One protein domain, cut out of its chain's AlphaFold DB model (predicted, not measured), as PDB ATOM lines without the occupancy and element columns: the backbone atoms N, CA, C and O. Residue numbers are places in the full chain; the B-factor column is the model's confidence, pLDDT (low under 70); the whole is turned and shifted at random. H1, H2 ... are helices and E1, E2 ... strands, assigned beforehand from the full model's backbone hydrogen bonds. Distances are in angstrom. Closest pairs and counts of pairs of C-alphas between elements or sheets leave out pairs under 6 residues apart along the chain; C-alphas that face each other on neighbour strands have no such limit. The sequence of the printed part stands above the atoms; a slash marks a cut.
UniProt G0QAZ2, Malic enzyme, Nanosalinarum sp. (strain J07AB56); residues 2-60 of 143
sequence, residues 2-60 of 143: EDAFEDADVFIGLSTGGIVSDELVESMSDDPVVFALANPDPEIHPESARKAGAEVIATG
ATOM      1  N   GLU A   2     160.811 133.345 155.893       86.62
ATOM      2  CA  GLU A   2     159.578 132.591 156.186       86.62
ATOM      3  C   GLU A   2     158.627 133.309 157.166       86.62
ATOM      4  O   GLU A   2     157.544 133.693 156.748       86.62
ATOM      5  N   ASP A   3     159.068 133.645 158.387       90.62
ATOM      6  CA  ASP A   3     158.223 134.350 159.380       90.62
ATOM      7  C   ASP A   3     157.647 135.706 158.915       90.62
ATOM      8  O   ASP A   3     156.749 136.247 159.549       90.62
ATOM      9  N   ALA A   4     158.212 136.317 157.868       93.00
ATOM     10  CA  ALA A   4     157.745 137.598 157.336       93.00
ATOM     11  C   ALA A   4     156.720 137.443 156.199       93.00
ATOM     12  O   ALA A   4     156.139 138.444 155.789       93.00
ATOM     13  N   PHE A   5     156.560 136.229 155.662       97.00
ATOM     14  CA  PHE A   5     155.571 135.901 154.634       97.00
ATOM     15  C   PHE A   5     154.291 135.321 155.230       97.00
ATOM     16  O   PHE A   5     153.230 135.548 154.658       97.00
ATOM     17  N   GLU A   6     154.385 134.620 156.364       97.62
ATOM     18  CA  GLU A   6     153.220 134.047 157.042       97.62
ATOM     19  C   GLU A   6     152.162 135.134 157.316       97.62
ATOM     20  O   GLU A   6     152.463 136.157 157.936       97.62
ATOM     21  N   ASP A   7     150.947 134.925 156.800       97.56
ATOM     22  CA  ASP A   7     149.794 135.838 156.891       97.56
ATOM     23  C   ASP A   7     150.025 137.262 156.331       97.56
ATOM     24  O   ASP A   7     149.260 138.184 156.620       97.56
ATOM     25  N   ALA A   8     151.066 137.485 155.523       98.31
ATOM     26  CA  ALA A   8     151.345 138.804 154.957       98.31
ATOM     27  C   ALA A   8     150.390 139.147 153.799       98.31
ATOM     28  O   ALA A   8     150.271 138.375 152.854       98.31
ATOM     29  N   ASP A   9     149.801 140.350 153.808       98.56
ATOM     30  CA  ASP A   9     148.945 140.829 152.706       98.56
ATOM     31  C   ASP A   9     149.741 141.242 151.457       98.56
ATOM     32  O   ASP A   9     149.271 141.154 150.319       98.56
ATOM     33  N   VAL A  10     150.955 141.762 151.664       98.31
ATOM     34  CA  VAL A  10     151.761 142.379 150.607       98.31
ATOM     35  C   VAL A  10     153.233 142.025 150.767       98.31
ATOM     36  O   VAL A  10     153.840 142.279 151.806       98.31
ATOM     37  N   PHE A  11     153.840 141.545 149.684       97.94
ATOM     38  CA  PHE A  11     155.286 141.432 149.531       97.94
ATOM     39  C   PHE A  11     155.797 142.480 148.537       97.94
ATOM     40  O   PHE A  11     155.267 142.608 147.434       97.94
ATOM     41  N   ILE A  12     156.868 143.199 148.897       97.81
ATOM     42  CA  ILE A  12     157.578 144.118 147.996       97.81
ATOM     43  C   ILE A  12     159.075 143.795 148.026       97.81
ATOM     44  O   ILE A  12     159.776 144.100 148.991       97.81
ATOM     45  N   GLY A  13     159.563 143.196 146.943       96.25
ATOM     46  CA  GLY A  13     160.963 142.876 146.699       96.25
ATOM     47  C   GLY A  13     161.619 143.868 145.738       96.25
ATOM     48  O   GLY A  13     161.040 144.242 144.722       96.25
ATOM     49  N   LEU A  14     162.837 144.298 146.078       93.69
ATOM     50  CA  LEU A  14     163.699 145.190 145.285       93.69
ATOM     51  C   LEU A  14     165.158 144.680 145.262       93.69
ATOM     52  O   LEU A  14     166.101 145.469 145.196       93.69
ATOM     53  N   SER A  15     165.357 143.373 145.441       88.81
ATOM     54  CA  SER A  15     166.634 142.779 145.849       88.81
ATOM     55  C   SER A  15     167.263 141.879 144.775       88.81
ATOM     56  O   SER A  15     167.744 142.382 143.763       88.81
ATOM     57  N   THR A  16     167.345 140.567 145.014       92.50
ATOM     58  CA  THR A  16     167.984 139.568 144.144       92.50
ATOM     59  C   THR A  16     166.932 138.616 143.581       92.50
ATOM     60  O   THR A  16     166.024 138.214 144.300       92.50
ATOM     61  N   GLY A  17     167.066 138.238 142.310       94.44
ATOM     62  CA  GLY A  17     166.136 137.317 141.658       94.44
ATOM     63  C   GLY A  17     166.164 135.895 142.227       94.44
ATOM     64  O   GLY A  17     167.198 135.431 142.713       94.44
ATOM     65  N   GLY A  18     165.027 135.199 142.138       94.38
ATOM     66  CA  GLY A  18     164.884 133.783 142.500       94.38
ATOM     67  C   GLY A  18     164.998 133.458 143.994       94.38
ATOM     68  O   GLY A  18     165.305 132.319 144.340       94.38
ATOM     69  N   ILE A  19     164.809 134.443 144.876       95.12
ATOM     70  CA  ILE A  19     164.896 134.256 146.335       95.12
ATOM     71  C   ILE A  19     163.548 133.944 146.995       95.12
ATOM     72  O   ILE A  19     163.535 133.556 148.160       95.12
ATOM     73  N   VAL A  20     162.433 134.136 146.283       97.31
ATOM     74  CA  VAL A  20     161.082 133.839 146.772       97.31
ATOM     75  C   VAL A  20     160.591 132.565 146.089       97.31
ATOM     76  O   VAL A  20     160.585 132.479 144.860       97.31
ATOM     77  N   SER A  21     160.217 131.566 146.889       97.44
ATOM     78  CA  SER A  21     159.674 130.293 146.411       97.44
ATOM     79  C   SER A  21     158.145 130.304 146.377       97.44
ATOM     80  O   SER A  21     157.510 131.183 146.966       97.44
ATOM     81  N   ASP A  22     157.559 129.314 145.701       97.88
ATOM     82  CA  ASP A  22     156.109 129.112 145.655       97.88
ATOM     83  C   ASP A  22     155.550 128.953 147.088       97.88
ATOM     84  O   ASP A  22     154.572 129.607 147.431       97.88
ATOM     85  N   GLU A  23     156.228 128.199 147.965       98.00
ATOM     86  CA  GLU A  23     155.783 127.943 149.348       98.00
ATOM     87  C   GLU A  23     155.719 129.212 150.209       98.00
ATOM     88  O   GLU A  23     154.861 129.332 151.080       98.00
ATOM     89  N   LEU A  24     156.621 130.174 149.974       98.00
ATOM     90  CA  LEU A  24     156.583 131.457 150.680       98.00
ATOM     91  C   LEU A  24     155.336 132.251 150.292       98.00
ATOM     92  O   LEU A  24     154.676 132.811 151.162       98.00
ATOM     93  N   VAL A  25     154.981 132.266 149.007       98.25
ATOM     94  CA  VAL A  25     153.761 132.939 148.541       98.25
ATOM     95  C   VAL A  25     152.511 132.194 149.013       98.25
ATOM     96  O   VAL A  25     151.560 132.840 149.431       98.25
ATOM     97  N   GLU A  26     152.529 130.860 149.037       98.25
ATOM     98  CA  GLU A  26     151.423 130.042 149.562       98.25
ATOM     99  C   GLU A  26     151.162 130.267 151.063       98.25
ATOM    100  O   GLU A  26     150.052 130.020 151.528       98.25
ATOM    101  N   SER A  27     152.164 130.720 151.829       98.19
ATOM    102  CA  SER A  27     152.008 131.055 153.255       98.19
ATOM    103  C   SER A  27     151.437 132.452 153.535       98.19
ATOM    104  O   SER A  27     151.168 132.768 154.694       98.19
ATOM    105  N   MET A  28     151.278 133.289 152.506       98.56
ATOM    106  CA  MET A  28     150.704 134.630 152.641       98.56
ATOM    107  C   MET A  28     149.200 134.575 152.949       98.56
ATOM    108  O   MET A  28     148.579 133.512 152.921       98.56
ATOM    109  N   SER A  29     148.606 135.731 153.253       98.25
ATOM    110  CA  SER A  29     147.161 135.838 153.477       98.25
ATOM    111  C   SER A  29     146.349 135.491 152.220       98.25
ATOM    112  O   SER A  29     146.891 135.361 151.122       98.25
ATOM    113  N   ASP A  30     145.021 135.428 152.358       97.31
ATOM    114  CA  ASP A  30     144.117 135.358 151.206       97.31
ATOM    115  C   ASP A  30     144.315 136.571 150.269       97.31
ATOM    116  O   ASP A  30     144.528 137.696 150.728       97.31
ATOM    117  N   ASP A  31     144.225 136.331 148.956       97.44
ATOM    118  CA  ASP A  31     144.385 137.318 147.875       97.44
ATOM    119  C   ASP A  31     145.651 138.217 147.967       97.44
ATOM    120  O   ASP A  31     145.551 139.447 147.861       97.44
ATOM    121  N   PRO A  32     146.870 137.655 148.117       98.38
ATOM    122  CA  PRO A  32     148.054 138.447 148.415       98.38
ATOM    123  C   PRO A  32     148.568 139.237 147.203       98.38
ATOM    124  O   PRO A  32     148.443 138.826 146.041       98.38
ATOM    125  N   VAL A  33     149.214 140.374 147.482       98.62
ATOM    126  CA  VAL A  33     149.851 141.243 146.479       98.62
ATOM    127  C   VAL A  33     151.364 141.029 146.475       98.62
ATOM    128  O   VAL A  33     152.039 141.241 147.480       98.62
ATOM    129  N   VAL A  34     151.928 140.670 145.322       98.50
ATOM    130  CA  VAL A  34     153.355 140.347 145.171       98.50
ATOM    131  C   VAL A  34     154.021 141.298 144.177       98.50
ATOM    132  O   VAL A  34     153.818 141.217 142.966       98.50
ATOM    133  N   PHE A  35     154.858 142.202 144.678       98.50
ATOM    134  CA  PHE A  35     155.696 143.090 143.872       98.50
ATOM    135  C   PHE A  35     157.122 142.532 143.845       98.50
ATOM    136  O   PHE A  35     157.896 142.758 144.770       98.50
ATOM    137  N   ALA A  36     157.479 141.804 142.788       97.81
ATOM    138  CA  ALA A  36     158.810 141.232 142.585       97.81
ATOM    139  C   ALA A  36     159.595 142.090 141.578       97.81
ATOM    140  O   ALA A  36     159.556 141.863 140.364       97.81
ATOM    141  N   LEU A  37     160.229 143.157 142.071       97.25
ATOM    142  CA  LEU A  37     160.752 144.252 141.248       97.25
ATOM    143  C   LEU A  37     162.248 144.127 140.917       97.25
ATOM    144  O   LEU A  37     162.792 145.019 140.253       97.25
ATOM    145  N   ALA A  38     162.925 143.054 141.343       95.94
ATOM    146  CA  ALA A  38     164.301 142.788 140.925       95.94
ATOM    147  C   ALA A  38     164.416 142.668 139.392       95.94
ATOM    148  O   ALA A  38     163.514 142.199 138.697       95.94
ATOM    149  N   ASN A  39     165.552 143.123 138.855       93.56
ATOM    150  CA  ASN A  39     165.875 143.054 137.429       93.56
ATOM    151  C   ASN A  39     167.260 142.407 137.227       93.56
ATOM    152  O   ASN A  39     168.155 142.646 138.041       93.56
ATOM    153  N   PRO A  40     167.491 141.669 136.120       93.25
ATOM    154  CA  PRO A  40     166.516 141.308 135.082       93.25
ATOM    155  C   PRO A  40     165.590 140.152 135.491       93.25
ATOM    156  O   PRO A  40     164.542 139.965 134.875       93.25
ATOM    157  N   ASP A  41     165.971 139.396 136.517       95.56
ATOM    158  CA  ASP A  41     165.204 138.272 137.039       95.56
ATOM    159  C   ASP A  41     164.490 138.697 138.333       95.56
ATOM    160  O   ASP A  41     165.161 139.182 139.252       95.56
ATOM    161  N   PRO A  42     163.155 138.548 138.417       97.19
ATOM    162  CA  PRO A  42     162.387 138.922 139.601       97.19
ATOM    163  C   PRO A  42     162.650 137.962 140.767       97.19
ATOM    164  O   PRO A  42     163.128 136.839 140.581       97.19
ATOM    165  N   GLU A  43     162.306 138.383 141.985       97.81
ATOM    166  CA  GLU A  43     162.402 137.562 143.199       97.81
ATOM    167  C   GLU A  43     161.670 136.219 143.066       97.81
ATOM    168  O   GLU A  43     162.178 135.205 143.535       97.81
ATOM    169  N   ILE A  44     160.521 136.225 142.386       98.12
ATOM    170  CA  ILE A  44     159.749 135.059 141.955       98.12
ATOM    171  C   ILE A  44     159.207 135.332 140.549       98.12
ATOM    172  O   ILE A  44     158.821 136.457 140.224       98.12
ATOM    173  N   HIS A  45     159.180 134.313 139.692       97.94
ATOM    174  CA  HIS A  45     158.611 134.457 138.354       97.94
ATOM    175  C   HIS A  45     157.087 134.701 138.432       97.94
ATOM    176  O   HIS A  45     156.421 134.022 139.217       97.94
ATOM    177  N   PRO A  46     156.486 135.584 137.608       97.31
ATOM    178  CA  PRO A  46     155.052 135.893 137.700       97.31
ATOM    179  C   PRO A  46     154.128 134.682 137.562       97.31
ATOM    180  O   PRO A  46     153.113 134.590 138.244       97.31
ATOM    181  N   GLU A  47     154.479 133.724 136.703       97.12
ATOM    182  CA  GLU A  47     153.703 132.484 136.565       97.12
ATOM    183  C   GLU A  47     153.726 131.635 137.844       97.12
ATOM    184  O   GLU A  47     152.690 131.098 138.233       97.12
ATOM    185  N   SER A  48     154.881 131.556 138.514       98.06
ATOM    186  CA  SER A  48     155.034 130.868 139.799       98.06
ATOM    187  C   SER A  48     154.230 131.561 140.893       98.06
ATOM    188  O   SER A  48     153.411 130.916 141.536       98.06
ATOM    189  N   ALA A  49     154.361 132.886 141.027       98.12
ATOM    190  CA  ALA A  49     153.596 133.660 142.006       98.12
ATOM    191  C   ALA A  49     152.079 133.491 141.817       98.12
ATOM    192  O   ALA A  49     151.350 133.281 142.782       98.12
ATOM    193  N   ARG A  50     151.601 133.503 140.563       97.81
ATOM    194  CA  ARG A  50     150.182 133.280 140.244       97.81
ATOM    195  C   ARG A  50     149.720 131.882 140.635       97.81
ATOM    196  O   ARG A  50     148.621 131.723 141.153       97.81
ATOM    197  N   LYS A  51     150.537 130.865 140.351       98.12
ATOM    198  CA  LYS A  51     150.229 129.473 140.697       98.12
ATOM    199  C   LYS A  51     150.197 129.261 142.214       98.12
ATOM    200  O   LYS A  51     149.365 128.491 142.677       98.12
ATOM    201  N   ALA A  52     151.062 129.962 142.942       98.06
ATOM    202  CA  ALA A  52     151.153 129.951 144.399       98.06
ATOM    203  C   ALA A  52     150.042 130.756 145.103       98.06
ATOM    204  O   ALA A  52     149.967 130.750 146.325       98.06
ATOM    205  N   GLY A  53     149.162 131.431 144.352       97.75
ATOM    206  CA  GLY A  53     147.968 132.083 144.897       97.75
ATOM    207  C   GLY A  53     147.990 133.610 144.911       97.75
ATOM    208  O   GLY A  53     147.008 134.194 145.350       97.75
ATOM    209  N   ALA A  54     149.033 134.273 144.398       98.44
ATOM    210  CA  ALA A  54     149.062 135.736 144.329       98.44
ATOM    211  C   ALA A  54     147.930 136.295 143.448       98.44
ATOM    212  O   ALA A  54     147.821 135.947 142.264       98.44
ATOM    213  N   GLU A  55     147.128 137.205 144.006       98.25
ATOM    214  CA  GLU A  55     146.001 137.813 143.292       98.25
ATOM    215  C   GLU A  55     146.468 138.963 142.392       98.25
ATOM    216  O   GLU A  55     146.049 139.060 141.234       98.25
ATOM    217  N   VAL A  56     147.402 139.789 142.875       98.44
ATOM    218  CA  VAL A  56     148.038 140.860 142.092       98.44
ATOM    219  C   VAL A  56     149.542 140.653 142.060       98.44
ATOM    220  O   VAL A  56     150.179 140.450 143.089       98.44
ATOM    221  N   ILE A  57     150.120 140.740 140.863       98.50
ATOM    222  CA  ILE A  57     151.552 140.537 140.641       98.50
ATOM    223  C   ILE A  57     152.088 141.720 139.850       98.50
ATOM    224  O   ILE A  57     151.516 142.067 138.819       98.50
ATOM    225  N   ALA A  58     153.183 142.312 140.313       98.00
ATOM    226  CA  ALA A  58     153.884 143.385 139.620       98.00
ATOM    227  C   ALA A  58     155.379 143.088 139.525       98.00
ATOM    228  O   ALA A  58     155.966 142.509 140.442       98.00
ATOM    229  N   THR A  59     156.003 143.504 138.422       96.75
ATOM    230  CA  THR A  59     157.448 143.332 138.209       96.75
ATOM    231  C   THR A  59     158.096 144.598 137.665       96.75
ATOM    232  O   THR A  59     157.413 145.527 137.241       96.75
ATOM    233  N   GLY A  60     159.430 144.634 137.630       94.12
ATOM    234  CA  GLY A  60     160.170 145.693 136.936       94.12
ATOM    235  C   GLY A  60     160.216 145.544 135.406       94.12
ATOM    236  O   GLY A  60     160.622 146.480 134.702       94.12
TER     237      GLY A  60
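This is residues 2 to 60 of the 143 residues of the protein "Malic enzyme" of Nanosalinarum sp. (strain J07AB56) (UniProt G0QAZ2). With little regular structure, this is a small sheet of three parallel strands, order E1 E2 E3, with H2 over one face, H1 touching H2, and the other face bare. Of 59 printed residues 23 are in named elements, E1 H1 E2 H2 E3, mixed helices and strands. It is compact, radius of gyration of the C-alphas 9.8 A, spanning 28 by 20 by 15 A.

Start at E1, residues 10 to 13, parallel to E2, residues 33 to 36; N 11 and O 33 are 2.9 A apart. E3, residues 56 to 59, is parallel to E2; N 34 and O 56 are 2.8 A apart. H2, residues 46 to 51, is on the sheet, over E3, closest C-alphas Pro 46 and Ile 57, 6.5 A. H1, residues 22 to 26, touches H2, closest C-alphas Asp 22 and Ser 48, 6.2 A. Two strand-helix-strand units, parallel neighbour strands with a helix between, E1 H1 E2 and E2 H2 E3, have right-handed crossovers. In H1 and H2 every O i to N i+4 pair is within hydrogen-bond range.

Find C-alpha 10 at (151.761, 142.379, 150.607), where E1 begins; E3, 10.5 A long, ends at C-alpha 59, (157.448, 143.332, 138.209).

The printed part has no cut, no link is long, and no printed residue is under 70.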